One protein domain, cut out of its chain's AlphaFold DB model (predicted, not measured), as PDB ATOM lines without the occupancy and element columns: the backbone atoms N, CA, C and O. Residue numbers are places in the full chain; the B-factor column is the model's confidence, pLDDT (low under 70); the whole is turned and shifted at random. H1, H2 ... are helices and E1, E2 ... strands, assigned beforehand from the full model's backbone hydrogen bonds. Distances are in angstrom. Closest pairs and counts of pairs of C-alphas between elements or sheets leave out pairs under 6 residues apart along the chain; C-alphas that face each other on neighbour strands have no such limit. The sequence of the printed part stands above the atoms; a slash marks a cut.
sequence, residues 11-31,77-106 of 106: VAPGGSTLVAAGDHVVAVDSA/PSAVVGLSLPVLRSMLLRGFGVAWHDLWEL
ATOM      1  N   VAL A  11     409.652 393.216 501.368       55.78
ATOM      2  CA  VAL A  11     411.079 393.374 501.056       55.78
ATOM      3  C   VAL A  11     411.859 393.222 502.359       55.78
ATOM      4  O   VAL A  11     411.874 394.130 503.190       55.78
ATOM      5  N   ALA A  12     412.518 392.081 502.551       53.44
ATOM      6  CA  ALA A  12     413.556 391.968 503.572       53.44
ATOM      7  C   ALA A  12     414.751 392.877 503.205       53.44
ATOM      8  O   ALA A  12     414.994 393.085 502.012       53.44
ATOM      9  N   PRO A  13     415.526 393.402 504.176       55.31
ATOM     10  CA  PRO A  13     416.740 394.158 503.883       55.31
ATOM     11  C   PRO A  13     417.677 393.351 502.976       55.31
ATOM     12  O   PRO A  13     418.025 392.214 503.294       55.31
ATOM     13  N   GLY A  14     418.048 393.927 501.834       61.22
ATOM     14  CA  GLY A  14     418.853 393.256 500.816       61.22
ATOM     15  C   GLY A  14     418.057 392.403 499.815       61.22
ATOM     16  O   GLY A  14     418.638 391.678 499.013       61.22
ATOM     17  N   GLY A  15     416.727 392.448 499.865       66.00
ATOM     18  CA  GLY A  15     415.849 391.770 498.916       66.00
ATOM     19  C   GLY A  15     415.423 392.665 497.752       66.00
ATOM     20  O   GLY A  15     415.424 393.895 497.858       66.00
ATOM     21  N   SER A  16     414.985 392.017 496.671       68.44
ATOM     22  CA  SER A  16     414.304 392.657 495.543       68.44
ATOM     23  C   SER A  16     412.854 392.168 495.466       68.44
ATOM     24  O   SER A  16     412.609 390.959 495.478       68.44
ATOM     25  N   THR A  17     411.898 393.086 495.312       72.94
ATOM     26  CA  THR A  17     410.476 392.770 495.088       72.94
ATOM     27  C   THR A  17     410.029 393.297 493.734       72.94
ATOM     28  O   THR A  17     410.390 394.400 493.336       72.94
ATOM     29  N   LEU A  18     409.209 392.512 493.032       72.50
ATOM     30  CA  LEU A  18     408.579 392.889 491.771       72.50
ATOM     31  C   LEU A  18     407.069 392.684 491.870       72.50
ATOM     32  O   LEU A  18     406.611 391.611 492.260       72.50
ATOM     33  N   VAL A  19     406.311 393.701 491.476       77.44
ATOM     34  CA  VAL A  19     404.848 393.706 491.444       77.44
ATOM     35  C   VAL A  19     404.397 394.027 490.025       77.44
ATOM     36  O   VAL A  19     404.827 395.021 489.445       77.44
ATOM     37  N   ALA A  20     403.512 393.200 489.476       76.56
ATOM     38  CA  ALA A  20     402.854 393.449 488.197       76.56
ATOM     39  C   ALA A  20     401.347 393.638 488.421       76.56
ATOM     40  O   ALA A  20     400.711 392.827 489.100       76.56
ATOM     41  N   ALA A  21     400.782 394.705 487.858       76.06
ATOM     42  CA  ALA A  21     399.361 395.026 487.928       76.06
ATOM     43  C   ALA A  21     398.907 395.666 486.608       76.06
ATOM     44  O   ALA A  21     399.277 396.793 486.296       76.06
ATOM     45  N   GLY A  22     398.089 394.944 485.835       79.06
ATOM     46  CA  GLY A  22     397.667 395.403 484.510       79.06
ATOM     47  C   GLY A  22     398.853 395.521 483.550       79.06
ATOM     48  O   GLY A  22     399.574 394.549 483.346       79.06
ATOM     49  N   ASP A  23     399.039 396.707 482.980       78.25
ATOM     50  CA  ASP A  23     400.150 397.112 482.107       78.25
ATOM     51  C   ASP A  23     401.321 397.763 482.867       78.25
ATOM     52  O   ASP A  23     402.306 398.187 482.261       78.25
ATOM     53  N   HIS A  24     401.245 397.819 484.199       72.31
ATOM     54  CA  HIS A  24     402.285 398.391 485.042       72.31
ATOM     55  C   HIS A  24     403.111 397.315 485.740       72.31
ATOM     56  O   HIS A  24     402.592 396.337 486.287       72.31
ATOM     57  N   VAL A  25     404.420 397.550 485.785       75.81
ATOM     58  CA  VAL A  25     405.384 396.731 486.518       75.81
ATOM     59  C   VAL A  25     406.190 397.669 487.401       75.81
ATOM     60  O   VAL A  25     406.746 398.654 486.921       75.81
ATOM     61  N   VAL A  26     406.250 397.364 488.690       77.38
ATOM     62  CA  VAL A  26     407.036 398.096 489.684       77.38
ATOM     63  C   VAL A  26     408.026 397.125 490.296       77.38
ATOM     64  O   VAL A  26     407.666 395.998 490.629       77.38
ATOM     65  N   ALA A  27     409.272 397.552 490.458       73.50
ATOM     66  CA  ALA A  27     410.242 396.796 491.224       73.50
ATOM     67  C   ALA A  27     410.972 397.698 492.208       73.50
ATOM     68  O   ALA A  27     411.215 398.873 491.937       73.50
ATOM     69  N   VAL A  28     411.302 397.118 493.352       75.12
ATOM     70  CA  VAL A  28     412.080 397.743 494.413       75.12
ATOM     71  C   VAL A  28     413.261 396.838 494.685       75.12
ATOM     72  O   VAL A  28     413.111 395.618 494.765       75.12
ATOM     73  N   ASP A  29     414.426 397.447 494.825       72.62
ATOM     74  CA  ASP A  29     415.655 396.767 495.185       72.62
ATOM     75  C   ASP A  29     416.263 397.469 496.394       72.62
ATOM     76  O   ASP A  29     416.144 398.689 496.526       72.62
ATOM     77  N   SER A  30     416.875 396.706 497.291       73.56
ATOM     78  CA  SER A  30     417.459 397.249 498.514       73.56
ATOM     79  C   SER A  30     418.845 396.673 498.757       73.56
ATOM     80  O   SER A  30     419.144 395.534 498.392       73.56
ATOM     81  N   ALA A  31     419.696 397.473 499.391       76.94
ATOM     82  CA  ALA A  31     420.994 397.042 499.876       76.94
ATOM     83  C   ALA A  31     421.253 397.656 501.251       76.94
ATOM     84  O   ALA A  31     420.855 398.791 501.520       76.94
ATOM     85  N   PRO A  77     423.900 395.385 494.972       62.50
ATOM     86  CA  PRO A  77     424.811 396.526 494.832       62.50
ATOM     87  C   PRO A  77     424.391 397.472 493.705       62.50
ATOM     88  O   PRO A  77     424.668 398.662 493.735       62.50
ATOM     89  N   SER A  78     423.664 396.968 492.713       60.88
ATOM     90  CA  SER A  78     423.131 397.764 491.613       60.88
ATOM     91  C   SER A  78     421.990 398.705 492.033       60.88
ATOM     92  O   SER A  78     421.696 399.650 491.303       60.88
ATOM     93  N   ALA A  79     421.389 398.514 493.216       57.25
ATOM     94  CA  ALA A  79     420.510 399.506 493.842       57.25
ATOM     95  C   ALA A  79     421.293 400.749 494.302       57.25
ATOM     96  O   ALA A  79     420.792 401.865 494.206       57.25
ATOM     97  N   VAL A  80     422.547 400.566 494.733       55.97
ATOM     98  CA  VAL A  80     423.438 401.650 495.182       55.97
ATOM     99  C   VAL A  80     423.857 402.557 494.020       55.97
ATOM    100  O   VAL A  80     424.070 403.748 494.204       55.97
ATOM    101  N   VAL A  81     423.929 402.010 492.806       60.47
ATOM    102  CA  VAL A  81     424.351 402.733 491.593       60.47
ATOM    103  C   VAL A  81     423.204 403.559 490.972       60.47
ATOM    104  O   VAL A  81     423.428 404.350 490.060       60.47
ATOM    105  N   GLY A  82     421.967 403.422 491.466       56.06
ATOM    106  CA  GLY A  82     420.815 404.232 491.043       56.06
ATOM    107  C   GLY A  82     419.922 403.604 489.964       56.06
ATOM    108  O   GLY A  82     418.811 404.085 489.747       56.06
ATOM    109  N   LEU A  83     420.334 402.496 489.336       59.19
ATOM    110  CA  LEU A  83     419.450 401.655 488.523       59.19
ATOM    111  C   LEU A  83     419.939 400.204 488.506       59.19
ATOM    112  O   LEU A  83     420.988 399.879 487.948       59.19
ATOM    113  N   SER A  84     419.131 399.306 489.064       64.50
ATOM    114  CA  SER A  84     419.470 397.889 489.126       64.50
ATOM    115  C   SER A  84     419.184 397.191 487.792       64.50
ATOM    116  O   SER A  84     418.054 396.793 487.517       64.50
ATOM    117  N   LEU A  85     420.205 397.032 486.936       67.19
ATOM    118  CA  LEU A  85     420.079 396.327 485.648       67.19
ATOM    119  C   LEU A  85     419.556 394.882 485.778       67.19
ATOM    120  O   LEU A  85     418.732 394.488 484.951       67.19
ATOM    121  N   PRO A  86     419.943 394.081 486.793       65.62
ATOM    122  CA  PRO A  86     419.341 392.765 487.011       65.62
ATOM    123  C   PRO A  86     417.837 392.837 487.301       65.62
ATOM    124  O   PRO A  86     417.069 392.014 486.793       65.62
ATOM    125  N   VAL A  87     417.404 393.841 488.070       70.06
ATOM    126  CA  VAL A  87     415.986 394.081 488.361       70.06
ATOM    127  C   VAL A  87     415.250 394.564 487.121       70.06
ATOM    128  O   VAL A  87     414.213 393.996 486.794       70.06
ATOM    129  N   LEU A  88     415.807 395.514 486.369       72.38
ATOM    130  CA  LEU A  88     415.230 395.981 485.108       72.38
ATOM    131  C   LEU A  88     415.089 394.833 484.101       72.38
ATOM    132  O   LEU A  88     414.027 394.648 483.508       72.38
ATOM    133  N   ARG A  89     416.119 393.991 483.964       78.19
ATOM    134  CA  ARG A  89     416.065 392.767 483.155       78.19
ATOM    135  C   ARG A  89     414.939 391.838 483.606       78.19
ATOM    136  O   ARG A  89     414.235 391.281 482.769       78.19
ATOM    137  N   SER A  90     414.777 391.649 484.914       72.81
ATOM    138  CA  SER A  90     413.694 390.838 485.479       72.81
ATOM    139  C   SER A  90     412.319 391.452 485.199       72.81
ATOM    140  O   SER A  90     411.404 390.719 484.833       72.81
ATOM    141  N   MET A  91     412.176 392.780 485.292       77.88
ATOM    142  CA  MET A  91     410.944 393.506 484.950       77.88
ATOM    143  C   MET A  91     410.560 393.334 483.490       77.88
ATOM    144  O   MET A  91     409.417 392.991 483.202       77.88
ATOM    145  N   LEU A  92     411.509 393.517 482.577       77.12
ATOM    146  CA  LEU A  92     411.266 393.354 481.145       77.12
ATOM    147  C   LEU A  92     410.849 391.924 480.813       77.12
ATOM    148  O   LEU A  92     409.830 391.717 480.157       77.12
ATOM    149  N   LEU A  93     411.565 390.937 481.354       76.56
ATOM    150  CA  LEU A  93     411.271 389.536 481.077       76.56
ATOM    151  C   LEU A  93     409.953 389.076 481.711       76.56
ATOM    152  O   LEU A  93     409.136 388.446 481.047       76.56
ATOM    153  N   ARG A  94     409.742 389.352 483.001       74.88
ATOM    154  CA  ARG A  94     408.600 388.815 483.762       74.88
ATOM    155  C   ARG A  94     407.337 389.650 483.618       74.88
ATOM    156  O   ARG A  94     406.245 389.108 483.731       74.88
ATOM    157  N   GLY A  95     407.493 390.954 483.434       74.31
ATOM    158  CA  GLY A  95     406.390 391.899 483.343       74.31
ATOM    159  C   GLY A  95     405.929 392.157 481.911       74.31
ATOM    160  O   GLY A  95     404.734 392.317 481.686       74.31
ATOM    161  N   PHE A  96     406.852 392.137 480.945       78.38
ATOM    162  CA  PHE A  96     406.556 392.478 479.549       78.38
ATOM    163  C   PHE A  96     406.909 391.372 478.544       78.38
ATOM    164  O   PHE A  96     406.634 391.521 477.359       78.38
ATOM    165  N   GLY A  97     407.499 390.255 478.989       81.88
ATOM    166  CA  GLY A  97     407.896 389.155 478.105       81.88
ATOM    167  C   GLY A  97     409.070 389.481 477.176       81.88
ATOM    168  O   GLY A  97     409.322 388.724 476.244       81.88
ATOM    169  N   VAL A  98     409.784 390.585 477.413       80.94
ATOM    170  CA  VAL A  98     410.903 391.041 476.578       80.94
ATOM    171  C   VAL A  98     412.202 390.451 477.110       80.94
ATOM    172  O   VAL A  98     412.569 390.685 478.268       80.94
ATOM    173  N   ALA A  99     412.922 389.689 476.284       79.44
ATOM    174  CA  ALA A  99     414.219 389.177 476.685       79.44
ATOM    175  C   ALA A  99     415.291 390.260 476.515       79.44
ATOM    176  O   ALA A  99     415.327 390.999 475.540       79.44
ATOM    177  N   TRP A 100     416.212 390.347 477.477       75.88
ATOM    178  CA  TRP A 100     417.245 391.392 477.481       75.88
ATOM    179  C   TRP A 100     418.135 391.397 476.232       75.88
ATOM    180  O   TRP A 100     418.604 392.450 475.824       75.88
ATOM    181  N   HIS A 101     418.380 390.224 475.643       79.69
ATOM    182  CA  HIS A 101     419.211 390.103 474.445       79.69
ATOM    183  C   HIS A 101     418.503 390.599 473.178       79.69
ATOM    184  O   HIS A 101     419.184 390.974 472.233       79.69
ATOM    185  N   ASP A 102     417.171 390.697 473.186       77.19
ATOM    186  CA  ASP A 102     416.406 391.263 472.068       77.19
ATOM    187  C   ASP A 102     416.621 392.783 471.946       77.19
ATOM    188  O   ASP A 102     416.371 393.369 470.900       77.19
ATOM    189  N   LEU A 103     417.113 393.438 473.008       75.50
ATOM    190  CA  LEU A 103     417.408 394.875 473.022       75.50
ATOM    191  C   LEU A 103     418.755 395.226 472.379       75.50
ATOM    192  O   LEU A 103     419.067 396.404 472.240       75.50
ATOM    193  N   TRP A 104     419.591 394.237 472.056       75.56
ATOM    194  CA  TRP A 104     420.928 394.475 471.497       75.56
ATOM    195  C   TRP A 104     420.907 394.783 470.001       75.56
ATOM    196  O   TRP A 104     421.889 395.302 469.477       75.56
ATOM    197  N   GLU A 105     419.803 394.458 469.333       64.50
ATOM    198  CA  GLU A 105     419.594 394.695 467.902       64.50
ATOM    199  C   GLU A 105     418.648 395.880 467.624       64.50
ATOM    200  O   GLU A 105     418.225 396.068 466.482       64.50
ATOM    201  N   LEU A 106     418.312 396.668 468.656       55.50
ATOM    202  CA  LEU A 106     417.580 397.936 468.524       55.50
ATOM    203  C   LEU A 106     418.465 399.080 468.011       55.50
ATOM    204  O   LEU A 106     419.665 399.123 468.365       55.50
TER     205      LEU A 106
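What this domain is: This is residues 11 to 31 and 77 to 106 of the 106 residues of the protein "Septum formation inhibitor Maf" of Curtobacterium sp. HSID17257 (UniProt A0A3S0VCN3). A hairpin of two strands, E1 and E2, has one helix, H2, laid along one of its faces. The short helix H1 lies near the hairpin's open end, and H3 lies on the far side of H2 from the strands. The printed part has 51 residues, with two named strands, antiparallel in the order E1 - E2, then three named helices; the class is mixed, helices and strands. It is only just compact, close to loose, with a radius of gyration of the C-alphas of 11.7 A, and flat, spanning 34 by 26 by 12 A.

How they stand to each other: E1, residues 16 to 21, and E2, residues 24 to 29, form an antiparallel hairpin at 169 degrees; N 19 and O 26 are within hydrogen-bond range at 2.8 A, as are N 17 and O 28 at 2.9 A. H1, residues 77 to 80, is apart from E1; its closest C-alphas to E2 are those of Ala 79 and Asp 29, 5.7 A. H2, residues 85 to 96, comes closest to E2 at the C-alphas of Gly 95 and Val 25, 5.9 A, and to E1 at those of Gly 95 and Ala 20, 6.2 A. H1 and H2 are close but not clearly touching, the C-alphas of Ser 78 and Leu 85 being closest at 6.9 A. H3, residues 100 to 105, only just touches H2, with 3 pairs of C-alphas within 8 A, by H2's residues 89 to 93 alone; the closest are Arg 89 and Trp 100, 6.0 A. Their lines are about perpendicular, at 88 degrees. Every O i to N i+4 pair is within hydrogen-bond range in H2, against 0 of 2 in H3, where 2 of 3 O i to N i+3 pairs are; H1 is too short for an O i to N i+4 pair.

Where its parts are: E1 begins at C-alpha 16, (414.304, 392.657, 495.543); E1 and E2 each measure 16.9 A. H1 measures 5.3 A, H2 15.3 A and H3 10.4 A, ending at C-alpha 105, (419.594, 394.695, 467.902).

The domain as a whole: The C-alphas of Ala 12 and Glu 105 are farthest apart, 36.3 A. Residues 32 to 76 are not printed; C-alphas 31 and 77 are 6.3 A apart across the cut. The links E1 to E2, H1 to H2 and H2 to H3 are tight. Mean pLDDT of the printed part is 70.6, and it is under 70 at residues 11 to 16, 77 to 86 and 105 to 106.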